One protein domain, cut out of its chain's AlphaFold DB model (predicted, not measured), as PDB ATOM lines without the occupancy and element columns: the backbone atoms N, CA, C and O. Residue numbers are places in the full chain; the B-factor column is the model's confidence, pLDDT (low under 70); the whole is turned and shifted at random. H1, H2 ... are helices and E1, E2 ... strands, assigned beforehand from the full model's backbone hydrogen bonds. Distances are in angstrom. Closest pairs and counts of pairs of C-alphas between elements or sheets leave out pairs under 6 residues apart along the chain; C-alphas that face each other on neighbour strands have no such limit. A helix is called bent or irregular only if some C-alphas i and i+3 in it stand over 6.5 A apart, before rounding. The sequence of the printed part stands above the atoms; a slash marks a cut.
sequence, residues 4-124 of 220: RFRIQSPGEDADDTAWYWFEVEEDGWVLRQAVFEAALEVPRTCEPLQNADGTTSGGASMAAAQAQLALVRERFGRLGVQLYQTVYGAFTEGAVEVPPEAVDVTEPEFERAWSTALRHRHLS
ATOM      1  N   ARG A   4     145.119 141.858 149.906       95.94
ATOM      2  CA  ARG A   4     144.037 142.847 149.915       95.94
ATOM      3  C   ARG A   4     143.026 142.504 148.846       95.94
ATOM      4  O   ARG A   4     143.404 142.245 147.707       95.94
ATOM      5  N   PHE A   5     141.759 142.508 149.217       94.94
ATOM      6  CA  PHE A   5     140.675 142.202 148.297       94.94
ATOM      7  C   PHE A   5     139.394 142.904 148.734       94.94
ATOM      8  O   PHE A   5     139.279 143.404 149.858       94.94
ATOM      9  N   ARG A   6     138.421 142.926 147.830       93.75
ATOM     10  CA  ARG A   6     137.064 143.388 148.105       93.75
ATOM     11  C   ARG A   6     136.033 142.352 147.679       93.75
ATOM     12  O   ARG A   6     136.263 141.596 146.737       93.75
ATOM     13  N   ILE A   7     134.902 142.342 148.371       92.38
ATOM     14  CA  ILE A   7     133.750 141.477 148.113       92.38
ATOM     15  C   ILE A   7     132.509 142.363 148.038       92.38
ATOM     16  O   ILE A   7     132.352 143.280 148.848       92.38
ATOM     17  N   GLN A   8     131.625 142.074 147.089       90.12
ATOM     18  CA  GLN A   8     130.296 142.670 147.023       90.12
ATOM     19  C   GLN A   8     129.280 141.717 147.657       90.12
ATOM     20  O   GLN A   8     129.279 140.527 147.349       90.12
ATOM     21  N   SER A   9     128.406 142.232 148.521       84.38
ATOM     22  CA  SER A   9     127.242 141.478 148.990       84.38
ATOM     23  C   SER A   9     126.310 141.179 147.813       84.38
ATOM     24  O   SER A   9     126.036 142.101 147.036       84.38
ATOM     25  N   PRO A  10     125.768 139.957 147.687       68.06
ATOM     26  CA  PRO A  10     124.696 139.659 146.748       68.06
ATOM     27  C   PRO A  10     123.377 140.242 147.282       68.06
ATOM     28  O   PRO A  10     122.507 139.505 147.734       68.06
ATOM     29  N   GLY A  11     123.249 141.569 147.310       62.41
ATOM     30  CA  GLY A  11     121.975 142.223 147.610       62.41
ATOM     31  C   GLY A  11     120.978 141.962 146.480       62.41
ATOM     32  O   GLY A  11     121.353 142.024 145.307       62.41
ATOM     33  N   GLU A  12     119.722 141.655 146.815       62.91
ATOM     34  CA  GLU A  12     118.652 141.502 145.812       62.91
ATOM     35  C   GLU A  12     118.304 142.852 145.152       62.91
ATOM     36  O   GLU A  12     117.932 142.884 143.979       62.91
ATOM     37  N   ASP A  13     118.526 143.956 145.878       68.50
ATOM     38  CA  ASP A  13     118.313 145.337 145.443       68.50
ATOM     39  C   ASP A  13     119.605 146.172 145.509       68.50
ATOM     40  O   ASP A  13     120.511 145.922 146.310       68.50
ATOM     41  N   ALA A  14     119.676 147.229 144.689       65.06
ATOM     42  CA  ALA A  14     120.823 148.144 144.657       65.06
ATOM     43  C   ALA A  14     121.099 148.804 146.024       65.06
ATOM     44  O   ALA A  14     122.257 149.028 146.372       65.06
ATOM     45  N   ASP A  15     120.052 149.044 146.814       69.12
ATOM     46  CA  ASP A  15     120.147 149.661 148.142       69.12
ATOM     47  C   ASP A  15     120.648 148.682 149.225       69.12
ATOM     48  O   ASP A  15     121.178 149.124 150.244       69.12
ATOM     49  N   ASP A  16     120.566 147.367 148.987       73.81
ATOM     50  CA  ASP A  16     121.066 146.307 149.887       73.81
ATOM     51  C   ASP A  16     122.497 145.859 149.525       73.81
ATOM     52  O   ASP A  16     123.057 144.884 150.036       73.81
ATOM     53  N   THR A  17     123.129 146.582 148.599       86.38
ATOM     54  CA  THR A  17     124.502 146.305 148.198       86.38
ATOM     55  C   THR A  17     125.478 146.870 149.229       86.38
ATOM     56  O   THR A  17     125.525 148.075 149.487       86.38
ATOM     57  N   ALA A  18     126.331 145.995 149.763       90.19
ATOM     58  CA  ALA A  18     127.466 146.371 150.597       90.19
ATOM     59  C   ALA A  18     128.784 145.939 149.952       90.19
ATOM     60  O   ALA A  18     128.889 144.857 149.375       90.19
ATOM     61  N   TRP A  19     129.807 146.776 150.087       92.69
ATOM     62  CA  TRP A  19     131.170 146.484 149.669       92.69
ATOM     63  C   TRP A  19     132.058 146.302 150.883       92.69
ATOM     64  O   TRP A  19     132.288 147.244 151.644       92.69
ATOM     65  N   TYR A  20     132.601 145.102 151.019       93.62
ATOM     66  CA  TYR A  20     133.536 144.738 152.065       93.62
ATOM     67  C   TYR A  20     134.950 144.793 151.513       93.62
ATOM     68  O   TYR A  20     135.239 144.204 150.478       93.62
ATOM     69  N   TRP A  21     135.835 145.479 152.217       95.00
ATOM     70  CA  TRP A  21     137.241 145.624 151.873       95.00
ATOM     71  C   TRP A  21     138.072 145.038 152.997       95.00
ATOM     72  O   TRP A  21     137.904 145.432 154.153       95.00
ATOM     73  N   PHE A  22     138.988 144.143 152.653       96.00
ATOM     74  CA  PHE A  22     139.826 143.447 153.615       96.00
ATOM     75  C   PHE A  22     141.300 143.626 153.283       96.00
ATOM     76  O   PHE A  22     141.717 143.515 152.129       96.00
ATOM     77  N   GLU A  23     142.090 143.853 154.324       96.88
ATOM     78  CA  GLU A  23     143.504 143.518 154.348       96.88
ATOM     79  C   GLU A  23     143.689 142.379 155.345       96.88
ATOM     80  O   GLU A  23     143.272 142.491 156.502       96.88
ATOM     81  N   VAL A  24     144.312 141.298 154.889       95.88
ATOM     82  CA  VAL A  24     144.527 140.082 155.670       95.88
ATOM     83  C   VAL A  24     145.997 139.678 155.678       95.88
ATOM     84  O   VAL A  24     146.762 140.018 154.766       95.88
ATOM     85  N   GLU A  25     146.383 138.925 156.699       94.62
ATOM     86  CA  GLU A  25     147.616 138.146 156.712       94.62
ATOM     87  C   GLU A  25     147.540 136.957 155.739       94.62
ATOM     88  O   GLU A  25     146.514 136.671 155.122       94.62
ATOM     89  N   GLU A  26     148.666 136.268 155.565       88.56
ATOM     90  CA  GLU A  26     148.806 135.158 154.616       88.56
ATOM     91  C   GLU A  26     147.924 133.950 154.967       88.56
ATOM     92  O   GLU A  26     147.491 133.214 154.085       88.56
ATOM     93  N   ASP A  27     147.622 133.782 156.251       89.12
ATOM     94  CA  ASP A  27     146.727 132.763 156.797       89.12
ATOM     95  C   ASP A  27     145.249 133.205 156.831       89.12
ATOM     96  O   ASP A  27     144.393 132.483 157.345       89.12
ATOM     97  N   GLY A  28     144.938 134.376 156.263       91.38
ATOM     98  CA  GLY A  28     143.584 134.909 156.131       91.38
ATOM     99  C   GLY A  28     143.088 135.716 157.329       91.38
ATOM    100  O   GLY A  28     141.953 136.196 157.286       91.38
ATOM    101  N   TRP A  29     143.898 135.901 158.378       93.88
ATOM    102  CA  TRP A  29     143.517 136.720 159.533       93.88
ATOM    103  C   TRP A  29     143.355 138.191 159.163       93.88
ATOM    104  O   TRP A  29     144.232 138.792 158.544       93.88
ATOM    105  N   VAL A  30     142.230 138.792 159.556       95.25
ATOM    106  CA  VAL A  30     141.918 140.182 159.204       95.25
ATOM    107  C   VAL A  30     142.772 141.160 160.002       95.25
ATOM    108  O   VAL A  30     142.713 141.205 161.229       95.25
ATOM    109  N   LEU A  31     143.493 142.018 159.280       95.81
ATOM    110  CA  LEU A  31     144.240 143.149 159.827       95.81
ATOM    111  C   LEU A  31     143.401 144.426 159.825       95.81
ATOM    112  O   LEU A  31     143.337 145.135 160.835       95.81
ATOM    113  N   ARG A  32     142.751 144.727 158.693       96.94
ATOM    114  CA  ARG A  32     141.891 145.904 158.502       96.94
ATOM    115  C   ARG A  32     140.657 145.548 157.688       96.94
ATOM    116  O   ARG A  32     140.738 144.780 156.733       96.94
ATOM    117  N   GLN A  33     139.536 146.161 158.049       96.62
ATOM    118  CA  GLN A  33     138.249 145.968 157.400       96.62
ATOM    119  C   GLN A  33     137.523 147.302 157.230       96.62
ATOM    120  O   GLN A  33     137.295 148.026 158.201       96.62
ATOM    121  N   ALA A  34     137.118 147.600 156.000       95.81
ATOM    122  CA  ALA A  34     136.203 148.694 155.704       95.81
ATOM    123  C   ALA A  34     134.938 148.152 155.040       95.81
ATOM    124  O   ALA A  34     135.000 147.213 154.249       95.81
ATOM    125  N   VAL A  35     133.793 148.744 155.368       94.62
ATOM    126  CA  VAL A  35     132.502 148.372 154.780       94.62
ATOM    127  C   VAL A  35     131.782 149.631 154.335       94.62
ATOM    128  O   VAL A  35     131.669 150.585 155.108       94.62
ATOM    129  N   PHE A  36     131.321 149.622 153.087       93.69
ATOM    130  CA  PHE A  36     130.495 150.667 152.495       93.69
ATOM    131  C   PHE A  36     129.125 150.096 152.172       93.69
ATOM    132  O   PHE A  36     129.040 149.084 151.483       93.69
ATOM    133  N   GLU A  37     128.073 150.748 152.642       91.62
ATOM    134  CA  GLU A  37     126.687 150.328 152.432       91.62
ATOM    135  C   GLU A  37     125.987 151.351 151.546       91.62
ATOM    136  O   GLU A  37     126.064 152.552 151.819       91.62
ATOM    137  N   ALA A  38     125.309 150.885 150.496       87.81
ATOM    138  CA  ALA A  38     124.643 151.767 149.544       87.81
ATOM    139  C   ALA A  38     123.548 152.620 150.198       87.81
ATOM    140  O   ALA A  38     123.488 153.828 149.969       87.81
ATOM    141  N   ALA A  39     122.750 152.015 151.082       88.19
ATOM    142  CA  ALA A  39     121.701 152.699 151.832       88.19
ATOM    143  C   ALA A  39     122.216 153.683 152.900       88.19
ATOM    144  O   ALA A  39     121.446 154.512 153.391       88.19
ATOM    145  N   LEU A  40     123.490 153.604 153.300       89.06
ATOM    146  CA  LEU A  40     124.024 154.490 154.329       89.06
ATOM    147  C   LEU A  40     124.386 155.847 153.719       89.06
ATOM    148  O   LEU A  40     125.139 155.931 152.751       89.06
ATOM    149  N   GLU A  41     123.901 156.935 154.313       89.88
ATOM    150  CA  GLU A  41     124.235 158.277 153.837       89.88
ATOM    151  C   GLU A  41     125.729 158.594 154.023       89.88
ATOM    152  O   GLU A  41     126.330 158.359 155.076       89.88
ATOM    153  N   VAL A  42     126.336 159.192 152.996       88.62
ATOM    154  CA  VAL A  42     127.680 159.768 153.100       88.62
ATOM    155  C   VAL A  42     127.600 161.048 153.936       88.62
ATOM    156  O   VAL A  42     126.767 161.911 153.639       88.62
ATOM    157  N   PRO A  43     128.467 161.235 154.951       88.62
ATOM    158  CA  PRO A  43     128.504 162.486 155.697       88.62
ATOM    159  C   PRO A  43     128.676 163.680 154.757       88.62
ATOM    160  O   PRO A  43     129.550 163.667 153.897       88.62
ATOM    161  N   ARG A  44     127.880 164.739 154.943       85.56
ATOM    162  CA  ARG A  44     127.794 165.882 154.005       85.56
ATOM    163  C   ARG A  44     129.127 166.576 153.703       85.56
ATOM    164  O   ARG A  44     129.258 167.234 152.679       85.56
ATOM    165  N   THR A  45     130.094 166.478 154.609       84.50
ATOM    166  CA  THR A  45     131.441 167.049 154.466       84.50
ATOM    167  C   THR A  45     132.426 166.116 153.755       84.50
ATOM    168  O   THR A  45     133.600 166.459 153.616       84.50
ATOM    169  N   CYS A  46     131.980 164.936 153.326       82.25
ATOM    170  CA  CYS A  46     132.761 163.949 152.595       82.25
ATOM    171  C   CYS A  46     132.269 163.814 151.157       82.25
ATOM    172  O   CYS A  46     131.075 163.871 150.878       82.25
ATOM    173  N   GLU A  47     133.208 163.550 150.253       81.38
ATOM    174  CA  GLU A  47     132.887 163.054 148.917       81.38
ATOM    175  C   GLU A  47     132.644 161.537 148.970       81.38
ATOM    176  O   GLU A  47     133.368 160.845 149.701       81.38
ATOM    177  N   PRO A  48     131.670 161.009 148.204       79.69
ATOM    178  CA  PRO A  48     131.463 159.571 148.083       79.69
ATOM    179  C   PRO A  48     132.695 158.901 147.465       79.69
ATOM    180  O   PRO A  48     133.325 159.447 146.558       79.69
ATOM    181  N   LEU A  49     133.020 157.688 147.921       78.88
ATOM    182  CA  LEU A  49     134.049 156.875 147.277       78.88
ATOM    183  C   LEU A  49     133.540 156.422 145.909       78.88
ATOM    184  O   LEU A  49     132.619 155.618 145.866       78.88
ATOM    185  N   GLN A  50     134.149 156.876 144.816       74.94
ATOM    186  CA  GLN A  50     133.837 156.398 143.467       74.94
ATOM    187  C   GLN A  50     134.950 155.474 142.967       74.94
ATOM    188  O   GLN A  50     136.092 155.905 142.785       74.94
ATOM    189  N   ASN A  51     134.622 154.206 142.731       67.50
ATOM    190  CA  ASN A  51     135.541 153.277 142.076       67.50
ATOM    191  C   ASN A  51     135.595 153.540 140.563       67.50
ATOM    192  O   ASN A  51     134.664 154.094 139.983       67.50
ATOM    193  N   ALA A  52     136.679 153.111 139.908       63.47
ATOM    194  CA  ALA A  52     136.872 153.294 138.462       63.47
ATOM    195  C   ALA A  52     135.810 152.582 137.601       63.47
ATOM    196  O   ALA A  52     135.568 152.971 136.463       63.47
ATOM    197  N   ASP A  53     135.173 151.556 138.157       64.44
ATOM    198  CA  ASP A  53     134.049 150.811 137.586       64.44
ATOM    199  C   ASP A  53     132.675 151.342 138.054       64.44
ATOM    200  O   ASP A  53     131.647 150.765 137.715       64.44
ATOM    201  N   GLY A  54     132.642 152.435 138.829       62.03
ATOM    202  CA  GLY A  54     131.421 153.065 139.341       62.03
ATOM    203  C   GLY A  54     130.726 152.309 140.480       62.03
ATOM    204  O   GLY A  54     129.604 152.655 140.831       62.03
ATOM    205  N   THR A  55     131.363 151.285 141.055       57.59
ATOM    206  CA  THR A  55     130.680 150.283 141.894       57.59
ATOM    207  C   THR A  55     130.393 150.672 143.342       57.59
ATOM    208  O   THR A  55     129.550 150.037 143.969       57.59
ATOM    209  N   THR A  56     131.044 151.694 143.900       62.31
ATOM    210  CA  THR A  56     130.734 152.174 145.256       62.31
ATOM    211  C   THR A  56     129.993 153.502 145.201       62.31
ATOM    212  O   THR A  56     130.488 154.486 144.660       62.31
ATOM    213  N   SER A  57     128.819 153.541 145.816       69.56
ATOM    214  CA  SER A  57     128.114 154.761 146.199       69.56
ATOM    215  C   SER A  57     127.499 154.485 147.561       69.56
ATOM    216  O   SER A  57     126.657 153.605 147.649       69.56
ATOM    217  N   GLY A  58     127.962 155.141 148.627       85.06
ATOM    218  CA  GLY A  58     127.453 154.871 149.974       85.06
ATOM    219  C   GLY A  58     128.370 155.331 151.104       85.06
ATOM    220  O   GLY A  58     129.564 155.601 150.917       85.06
ATOM    221  N   GLY A  59     127.787 155.451 152.292       91.62
ATOM    222  CA  GLY A  59     128.460 155.754 153.546       91.62
ATOM    223  C   GLY A  59     129.244 154.551 154.063       91.62
ATOM    224  O   GLY A  59     128.960 153.404 153.727       91.62
ATOM    225  N   ALA A  60     130.256 154.808 154.895       94.38
ATOM    226  CA  ALA A  60     130.998 153.719 155.523       94.38
ATOM    227  C   ALA A  60     130.330 153.316 156.839       94.38
ATOM    228  O   ALA A  60     130.172 154.144 157.743       94.38
ATOM    229  N   SER A  61     129.983 152.042 156.981       94.06
ATOM    230  CA  SER A  61     129.503 151.478 158.244       94.06
ATOM    231  C   SER A  61     130.648 150.948 159.107       94.06
ATOM    232  O   SER A  61     130.524 150.898 160.332       94.06
ATOM    233  N   MET A  62     131.803 150.652 158.497       95.50
ATOM    234  CA  MET A  62     132.977 150.136 159.196       95.50
ATOM    235  C   MET A  62     134.292 150.698 158.649       95.50
ATOM    236  O   MET A  62     134.445 150.896 157.446       95.50
ATOM    237  N   ALA A  63     135.247 150.919 159.551       96.25
ATOM    238  CA  ALA A  63     136.642 151.247 159.270       96.25
ATOM    239  C   ALA A  63     137.515 150.787 160.450       96.25
ATOM    240  O   ALA A  63     138.058 151.603 161.196       96.25
ATOM    241  N   ALA A  64     137.582 149.476 160.672       96.50
ATOM    242  CA  ALA A  64     138.173 148.885 161.865       96.50
ATOM    243  C   ALA A  64     139.478 148.124 161.573       96.50
ATOM    244  O   ALA A  64     139.684 147.578 160.492       96.50
ATOM    245  N   ALA A  65     140.387 148.138 162.543       95.88
ATOM    246  CA  ALA A  65     141.742 147.613 162.454       95.88
ATOM    247  C   ALA A  65     142.084 146.825 163.722       95.88
ATOM    248  O   ALA A  65     141.977 147.350 164.836       95.88
ATOM    249  N   GLN A  66     142.561 145.595 163.547       95.25
ATOM    250  CA  GLN A  66     142.846 144.654 164.629       95.25
ATOM    251  C   GLN A  66     143.854 145.223 165.632       95.25
ATOM    252  O   GLN A  66     143.606 145.227 166.838       95.25
ATOM    253  N   ALA A  67     144.967 145.774 165.137       94.38
ATOM    254  CA  ALA A  67     146.018 146.343 165.980       94.38
ATOM    255  C   ALA A  67     145.502 147.516 166.831       94.38
ATOM    256  O   ALA A  67     145.828 147.631 168.014       94.38
ATOM    257  N   GLN A  68     144.646 148.369 166.258       95.19
ATOM    258  CA  GLN A  68     144.060 149.490 166.990       95.19
ATOM    259  C   GLN A  68     143.065 149.003 168.050       95.19
ATOM    260  O   GLN A  68     143.099 149.490 169.180       95.19
ATOM    261  N   LEU A  69     142.210 148.030 167.717       95.38
ATOM    262  CA  LEU A  69     141.264 147.435 168.660       95.38
ATOM    263  C   LEU A  69     141.983 146.744 169.830       95.38
ATOM    264  O   LEU A  69     141.563 146.901 170.978       95.38
ATOM    265  N   ALA A  70     143.085 146.037 169.566       95.06
ATOM    266  CA  ALA A  70     143.908 145.403 170.594       95.06
ATOM    267  C   ALA A  70     144.485 146.435 171.580       95.06
ATOM    268  O   ALA A  70     144.312 146.284 172.789       95.06
ATOM    269  N   LEU A  71     145.067 147.529 171.073       96.06
ATOM    270  CA  LEU A  71     145.582 148.626 171.906       96.06
ATOM    271  C   LEU A  71     144.480 149.286 172.744       96.06
ATOM    272  O   LEU A  71     144.677 149.595 173.921       96.06
ATOM    273  N   VAL A  72     143.301 149.502 172.154       96.31
ATOM    274  CA  VAL A  72     142.153 150.066 172.874       96.31
ATOM    275  C   VAL A  72     141.694 149.129 173.990       96.31
ATOM    276  O   VAL A  72     141.438 149.586 175.103       96.31
ATOM    277  N   ARG A  73     141.604 147.825 173.708       95.94
ATOM    278  CA  ARG A  73     141.212 146.798 174.680       95.94
ATOM    279  C   ARG A  73     142.182 146.741 175.850       95.94
ATOM    280  O   ARG A  73     141.737 146.742 176.992       95.94
ATOM    281  N   GLU A  74     143.478 146.707 175.564       96.25
ATOM    282  CA  GLU A  74     144.527 146.681 176.582       96.25
ATOM    283  C   GLU A  74     144.433 147.903 177.503       96.25
ATOM    284  O   GLU A  74     144.486 147.783 178.725       96.25
ATOM    285  N   ARG A  75     144.243 149.088 176.918       95.69
ATOM    286  CA  ARG A  75     144.351 150.351 177.645       95.69
ATOM    287  C   ARG A  75     143.074 150.803 178.347       95.69
ATOM    288  O   ARG A  75     143.141 151.418 179.407       95.69
ATOM    289  N   PHE A  76     141.921 150.557 177.736       95.88
ATOM    290  CA  PHE A  76     140.629 151.109 178.161       95.88
ATOM    291  C   PHE A  76     139.590 150.017 178.455       95.88
ATOM    292  O   PHE A  76     138.431 150.316 178.763       95.88
ATOM    293  N   GLY A  77     139.992 148.745 178.362       95.69
ATOM    294  CA  GLY A  77     139.161 147.595 178.679       95.69
ATOM    295  C   GLY A  77     137.877 147.540 177.854       95.69
ATOM    296  O   GLY A  77     137.824 147.920 176.682       95.69
ATOM    297  N   ARG A  78     136.806 147.067 178.499       96.25
ATOM    298  CA  ARG A  78     135.494 146.880 177.871       96.25
ATOM    299  C   ARG A  78     134.901 148.182 177.332       96.25
ATOM    300  O   ARG A  78     134.377 148.177 176.222       96.25
ATOM    301  N   LEU A  79     134.994 149.277 178.089       96.12
ATOM    302  CA  LEU A  79     134.448 150.567 177.658       96.12
ATOM    303  C   LEU A  79     135.153 151.060 176.391       96.12
ATOM    304  O   LEU A  79     134.489 151.485 175.452       96.12
ATOM    305  N   GLY A  80     136.484 150.954 176.340       96.19
ATOM    306  CA  GLY A  80     137.249 151.301 175.146       96.19
ATOM    307  C   GLY A  80     136.789 150.537 173.911       96.19
ATOM    308  O   GLY A  80     136.547 151.149 172.876       96.19
ATOM    309  N   VAL A  81     136.628 149.216 174.032       96.25
ATOM    310  CA  VAL A  81     136.132 148.365 172.937       96.25
ATOM    311  C   VAL A  81     134.743 148.810 172.479       96.25
ATOM    312  O   VAL A  81     134.521 148.943 171.280       96.25
ATOM    313  N   GLN A  82     133.832 149.104 173.410       96.56
ATOM    314  CA  GLN A  82     132.490 149.585 173.068       96.56
ATOM    315  C   GLN A  82     132.536 150.926 172.321       96.56
ATOM    316  O   GLN A  82     131.891 151.063 171.287       96.56
ATOM    317  N   LEU A  83     133.337 151.890 172.788       96.62
ATOM    318  CA  LEU A  83     133.517 153.179 172.105       96.62
ATOM    319  C   LEU A  83     134.165 153.007 170.725       96.62
ATOM    320  O   LEU A  83     133.782 153.680 169.770       96.62
ATOM    321  N   TYR A  84     135.134 152.096 170.611       96.56
ATOM    322  CA  TYR A  84     135.787 151.779 169.348       96.56
ATOM    323  C   TYR A  84     134.792 151.229 168.336       96.56
ATOM    324  O   TYR A  84     134.752 151.707 167.211       96.56
ATOM    325  N   GLN A  85     133.959 150.271 168.743       95.75
ATOM    326  CA  GLN A  85     132.948 149.675 167.874       95.75
ATOM    327  C   GLN A  85     131.866 150.682 167.474       95.75
ATOM    328  O   GLN A  85     131.420 150.667 166.330       95.75
ATOM    329  N   THR A  86     131.487 151.605 168.364       95.56
ATOM    330  CA  THR A  86     130.592 152.718 168.011       95.56
ATOM    331  C   THR A  86     131.187 153.580 166.895       95.56
ATOM    332  O   THR A  86     130.510 153.872 165.909       95.56
ATOM    333  N   VAL A  87     132.466 153.953 167.007       95.75
ATOM    334  CA  VAL A  87     133.119 154.821 166.017       95.75
ATOM    335  C   VAL A  87     133.437 154.071 164.731       95.75
ATOM    336  O   VAL A  87     133.090 154.544 163.658       95.75
ATOM    337  N   TYR A  88     134.060 152.902 164.807       96.00
ATOM    338  CA  TYR A  88     134.668 152.217 163.664       96.00
ATOM    339  C   TYR A  88     133.900 150.994 163.165       96.00
ATOM    340  O   TYR A  88     134.318 150.401 162.175       96.00
ATOM    341  N   GLY A  89     132.787 150.630 163.799       93.81
ATOM    342  CA  GLY A  89     132.021 149.427 163.480       93.81
ATOM    343  C   GLY A  89     132.520 148.183 164.224       93.81
ATOM    344  O   GLY A  89     133.603 148.159 164.818       93.81
ATOM    345  N   ALA A  90     131.696 147.136 164.222       90.56
ATOM    346  CA  ALA A  90     132.003 145.869 164.877       90.56
ATOM    347  C   ALA A  90     132.975 145.042 164.027       90.56
ATOM    348  O   ALA A  90     132.566 144.379 163.083       90.56
ATOM    349  N   PHE A  91     134.262 145.099 164.365       88.00
ATOM    350  CA  PHE A  91     135.315 144.368 163.660       88.00
ATOM    351  C   PHE A  91     135.092 142.850 163.690       88.00
ATOM    352  O   PHE A  91     134.873 142.283 164.766       88.00
ATOM    353  N   THR A  92     135.210 142.196 162.536       79.38
ATOM    354  CA  THR A  92     135.204 140.735 162.453       79.38
ATOM    355  C   THR A  92     136.575 140.196 162.861       79.38
ATOM    356  O   THR A  92     137.546 140.315 162.118       79.38
ATOM    357  N   GLU A  93     136.669 139.609 164.054       79.31
ATOM    358  CA  GLU A  93     137.888 138.928 164.501       79.31
ATOM    359  C   GLU A  93     137.970 137.515 163.921       79.31
ATOM    360  O   GLU A  93     137.020 136.739 164.025       79.31
ATOM    361  N   GLY A  94     139.134 137.168 163.371       87.06
ATOM    362  CA  GLY A  94     139.428 135.829 162.870       87.06
ATOM    363  C   GLY A  94     139.879 135.819 161.416       87.06
ATOM    364  O   GLY A  94     140.127 136.865 160.811       87.06
ATOM    365  N   ALA A  95     139.999 134.609 160.878       88.88
ATOM    366  CA  ALA A  95     140.249 134.398 159.464       88.88
ATOM    367  C   ALA A  95     138.964 134.606 158.656       88.88
ATOM    368  O   ALA A  95     137.891 134.151 159.057       88.88
ATOM    369  N   VAL A  96     139.080 135.277 157.512       88.88
ATOM    370  CA  VAL A  96     137.984 135.420 156.548       88.88
ATOM    371  C   VAL A  96     138.211 134.452 155.398       88.88
ATOM    372  O   VAL A  96     139.269 134.453 154.768       88.88
ATOM    373  N   GLU A  97     137.203 133.632 155.111       86.50
ATOM    374  CA  GLU A  97     137.186 132.832 153.891       86.50
ATOM    375  C   GLU A  97     137.041 133.764 152.690       86.50
ATOM    376  O   GLU A  97     136.117 134.573 152.621       86.50
ATOM    377  N   VAL A  98     137.981 133.670 151.750       86.56
ATOM    378  CA  VAL A  98     137.962 134.493 150.542       86.56
ATOM    379  C   VAL A  98     137.100 133.790 149.497       86.56
ATOM    380  O   VAL A  98     137.516 132.739 148.997       86.56
ATOM    381  N   PRO A  99     135.918 134.325 149.158       87.88
ATOM    382  CA  PRO A  99     135.047 133.683 148.197       87.88
ATOM    383  C   PRO A  99     135.610 133.821 146.768       87.88
ATOM    384  O   PRO A  99     136.415 134.722 146.506       87.88
ATOM    385  N   PRO A 100     135.213 132.949 145.824       87.19
ATOM    386  CA  PRO A 100     135.711 132.976 144.445       87.19
ATOM    387  C   PRO A 100     135.482 134.303 143.705       87.19
ATOM    388  O   PRO A 100     136.266 134.661 142.831       87.19
ATOM    389  N   GLU A 101     134.420 135.027 144.048       88.69
ATOM    390  CA  GLU A 101     134.051 136.336 143.503       88.69
ATOM    391  C   GLU A 101     134.832 137.511 144.109       88.69
ATOM    392  O   GLU A 101     134.650 138.656 143.687       88.69
ATOM    393  N   ALA A 102     135.704 137.258 145.092       92.00
ATOM    394  CA  ALA A 102     136.558 138.293 145.652       92.00
ATOM    395  C   ALA A 102     137.504 138.856 144.587       92.00
ATOM    396  O   ALA A 102     138.169 138.125 143.849       92.00
ATOM    397  N   VAL A 103     137.612 140.180 144.553       92.88
ATOM    398  CA  VAL A 103     138.492 140.891 143.627       92.88
ATOM    399  C   VAL A 103     139.717 141.362 144.394       92.88
ATOM    400  O   VAL A 103     139.585 142.156 145.326       92.88
ATOM    401  N   ASP A 104     140.902 140.886 144.011       94.44
ATOM    402  CA  ASP A 104     142.161 141.388 144.568       94.44
ATOM    403  C   ASP A 104     142.332 142.874 144.221       94.44
ATOM    404  O   ASP A 104     142.084 143.299 143.090       94.44
ATOM    405  N   VAL A 105     142.774 143.666 145.198       93.44
ATOM    406  CA  VAL A 105     142.971 145.113 145.041       93.44
ATOM    407  C   VAL A 105     144.406 145.503 145.347       93.44
ATOM    408  O   VAL A 105     145.106 144.877 146.147       93.44
ATOM    409  N   THR A 106     144.857 146.576 144.708       94.25
ATOM    410  CA  THR A 106     146.202 147.105 144.952       94.25
ATOM    411  C   THR A 106     146.285 147.818 146.305       94.25
ATOM    412  O   THR A 106     145.280 148.269 146.853       94.25
ATOM    413  N   GLU A 107     147.498 147.982 146.841       94.88
ATOM    414  CA  GLU A 107     147.710 148.763 148.070       94.88
ATOM    415  C   GLU A 107     147.160 150.195 147.981       94.88
ATOM    416  O   GLU A 107     146.383 150.571 148.857       94.88
ATOM    417  N   PRO A 108     147.452 150.989 146.928       94.94
ATOM    418  CA  PRO A 108     146.937 152.355 146.849       94.94
ATOM    419  C   PRO A 108     145.412 152.414 146.729       94.94
ATOM    420  O   PRO A 108     144.783 153.383 147.146       94.94
ATOM    421  N   GLU A 109     144.795 151.398 146.130       93.00
ATOM    422  CA  GLU A 109     143.342 151.297 146.051       93.00
ATOM    423  C   GLU A 109     142.728 151.029 147.424       93.00
ATOM    424  O   GLU A 109     141.839 151.771 147.844       93.00
ATOM    425  N   PHE A 110     143.273 150.057 148.159       94.62
ATOM    426  CA  PHE A 110     142.848 149.775 149.524       94.62
ATOM    427  C   PHE A 110     143.043 150.986 150.445       94.62
ATOM    428  O   PHE A 110     142.120 151.348 151.164       94.62
ATOM    429  N   GLU A 111     144.193 151.665 150.399       95.50
ATOM    430  CA  GLU A 111     144.454 152.831 151.258       95.50
ATOM    431  C   GLU A 111     143.494 153.998 150.990       95.50
ATOM    432  O   GLU A 111     143.110 154.716 151.920       95.50
ATOM    433  N   ARG A 112     143.053 154.180 149.738       93.62
ATOM    434  CA  ARG A 112     142.015 155.166 149.400       93.62
ATOM    435  C   ARG A 112     140.664 154.786 149.996       93.62
ATOM    436  O   ARG A 112     140.022 155.645 150.608       93.62
ATOM    437  N   ALA A 113     140.248 153.526 149.855       93.75
ATOM    438  CA  ALA A 113     139.008 153.035 150.453       93.75
ATOM    439  C   ALA A 113     139.064 153.154 151.987       93.75
ATOM    440  O   ALA A 113     138.179 153.745 152.601       93.75
ATOM    441  N   TRP A 114     140.158 152.708 152.600       95.50
ATOM    442  CA  TRP A 114     140.401 152.767 154.038       95.50
ATOM    443  C   TRP A 114     140.361 154.198 154.592       95.50
ATOM    444  O   TRP A 114     139.618 154.486 155.532       95.50
ATOM    445  N   SER A 115     141.101 155.128 153.979       94.44
ATOM    446  CA  SER A 115     141.122 156.539 154.389       94.44
ATOM    447  C   SER A 115     139.746 157.193 154.264       94.44
ATOM    448  O   SER A 115     139.339 157.977 155.125       94.44
ATOM    449  N   THR A 116     139.006 156.846 153.208       94.31
ATOM    450  CA  THR A 116     137.640 157.336 153.004       94.31
ATOM    451  C   THR A 116     136.698 156.790 154.072       94.31
ATOM    452  O   THR A 116     135.954 157.564 154.674       94.31
ATOM    453  N   ALA A 117     136.789 155.495 154.385       94.94
ATOM    454  CA  ALA A 117     135.987 154.867 155.425       94.94
ATOM    455  C   ALA A 117     136.256 155.490 156.801       94.94
ATOM    456  O   ALA A 117     135.314 155.881 157.489       94.94
ATOM    457  N   LEU A 118     137.526 155.678 157.178       94.44
ATOM    458  CA  LEU A 118     137.901 156.355 158.425       94.44
ATOM    459  C   LEU A 118     137.297 157.758 158.516       94.44
ATOM    460  O   LEU A 118     136.717 158.116 159.542       94.44
ATOM    461  N   ARG A 119     137.401 158.539 157.436       93.56
ATOM    462  CA  ARG A 119     136.851 159.896 157.371       93.56
ATOM    463  C   ARG A 119     135.329 159.894 157.507       93.56
ATOM    464  O   ARG A 119     134.804 160.686 158.284       93.56
ATOM    465  N   HIS A 120     134.636 159.002 156.796       94.44
ATOM    466  CA  HIS A 120     133.186 158.842 156.906       94.44
ATOM    467  C   HIS A 120     132.800 158.526 158.350       94.44
ATOM    468  O   HIS A 120     132.006 159.251 158.942       94.44
ATOM    469  N   ARG A 121     133.432 157.504 158.940       94.12
ATOM    470  CA  ARG A 121     133.173 157.076 160.315       94.12
ATOM    471  C   ARG A 121     133.403 158.190 161.321       94.12
ATOM    472  O   ARG A 121     132.538 158.391 162.157       94.12
ATOM    473  N   HIS A 122     134.502 158.945 161.235       92.31
ATOM    474  CA  HIS A 122     134.806 160.079 162.131       92.31
ATOM    475  C   HIS A 122     133.837 161.258 162.028       92.31
ATOM    476  O   HIS A 122     133.798 162.089 162.934       92.31
ATOM    477  N   LEU A 123     133.098 161.357 160.926       91.75
ATOM    478  CA  LEU A 123     132.137 162.427 160.668       91.75
ATOM    479  C   LEU A 123     130.680 161.947 160.758       91.75
ATOM    480  O   LEU A 123     129.769 162.735 160.519       91.75
ATOM    481  N   SER A 124     130.457 160.675 161.095       91.38
ATOM    482  CA  SER A 124     129.129 160.127 161.360       91.38
ATOM    483  C   SER A 124     128.587 160.586 162.714       91.38
ATOM    484  O   SER A 124     129.338 160.802 163.667       91.38
TER     485      SER A 124
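What this domain is: This is residues 4 to 124 of the 220 residues of an uncharacterized protein of Streptomyces sp. SID12501 (UniProt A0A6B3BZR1). H2 crosses one face of a four-stranded sheet; bent H1 folds back on itself, residues 74 to 79 sticking out. E1 E2 E3 E4, a meander with each strand the antiparallel neighbour of the one before, precede H1 and H2 in the 121 printed residues. The class is mixed, the whole compact, radius of gyration of the C-alphas 14.2 A, spans 41 by 36 by 28 A.

How they stand to each other: E1, E2, E3 and E4, residues 4 to 8, 18 to 24, 30 to 37 and 59 to 65, form three hairpins, with N 7 and O 20 2.8 A apart. H1, residues 66 to 88, one helix by hydrogen bonds, is bent, C-alphas 75 and 78 being 9.5 A apart. Arm H1b, residues 78 to 88, and H2, residues 107 to 122, lie on opposite faces.

Where its parts are: C-alpha 4 is at (144.037, 142.847, 149.915), C-alpha 122 at (134.806, 160.079, 162.131).

The domain as a whole: Links E3 to E4 and H1 to H2 are long; residues 10 to 15 and 51 to 57 have pLDDT under 70.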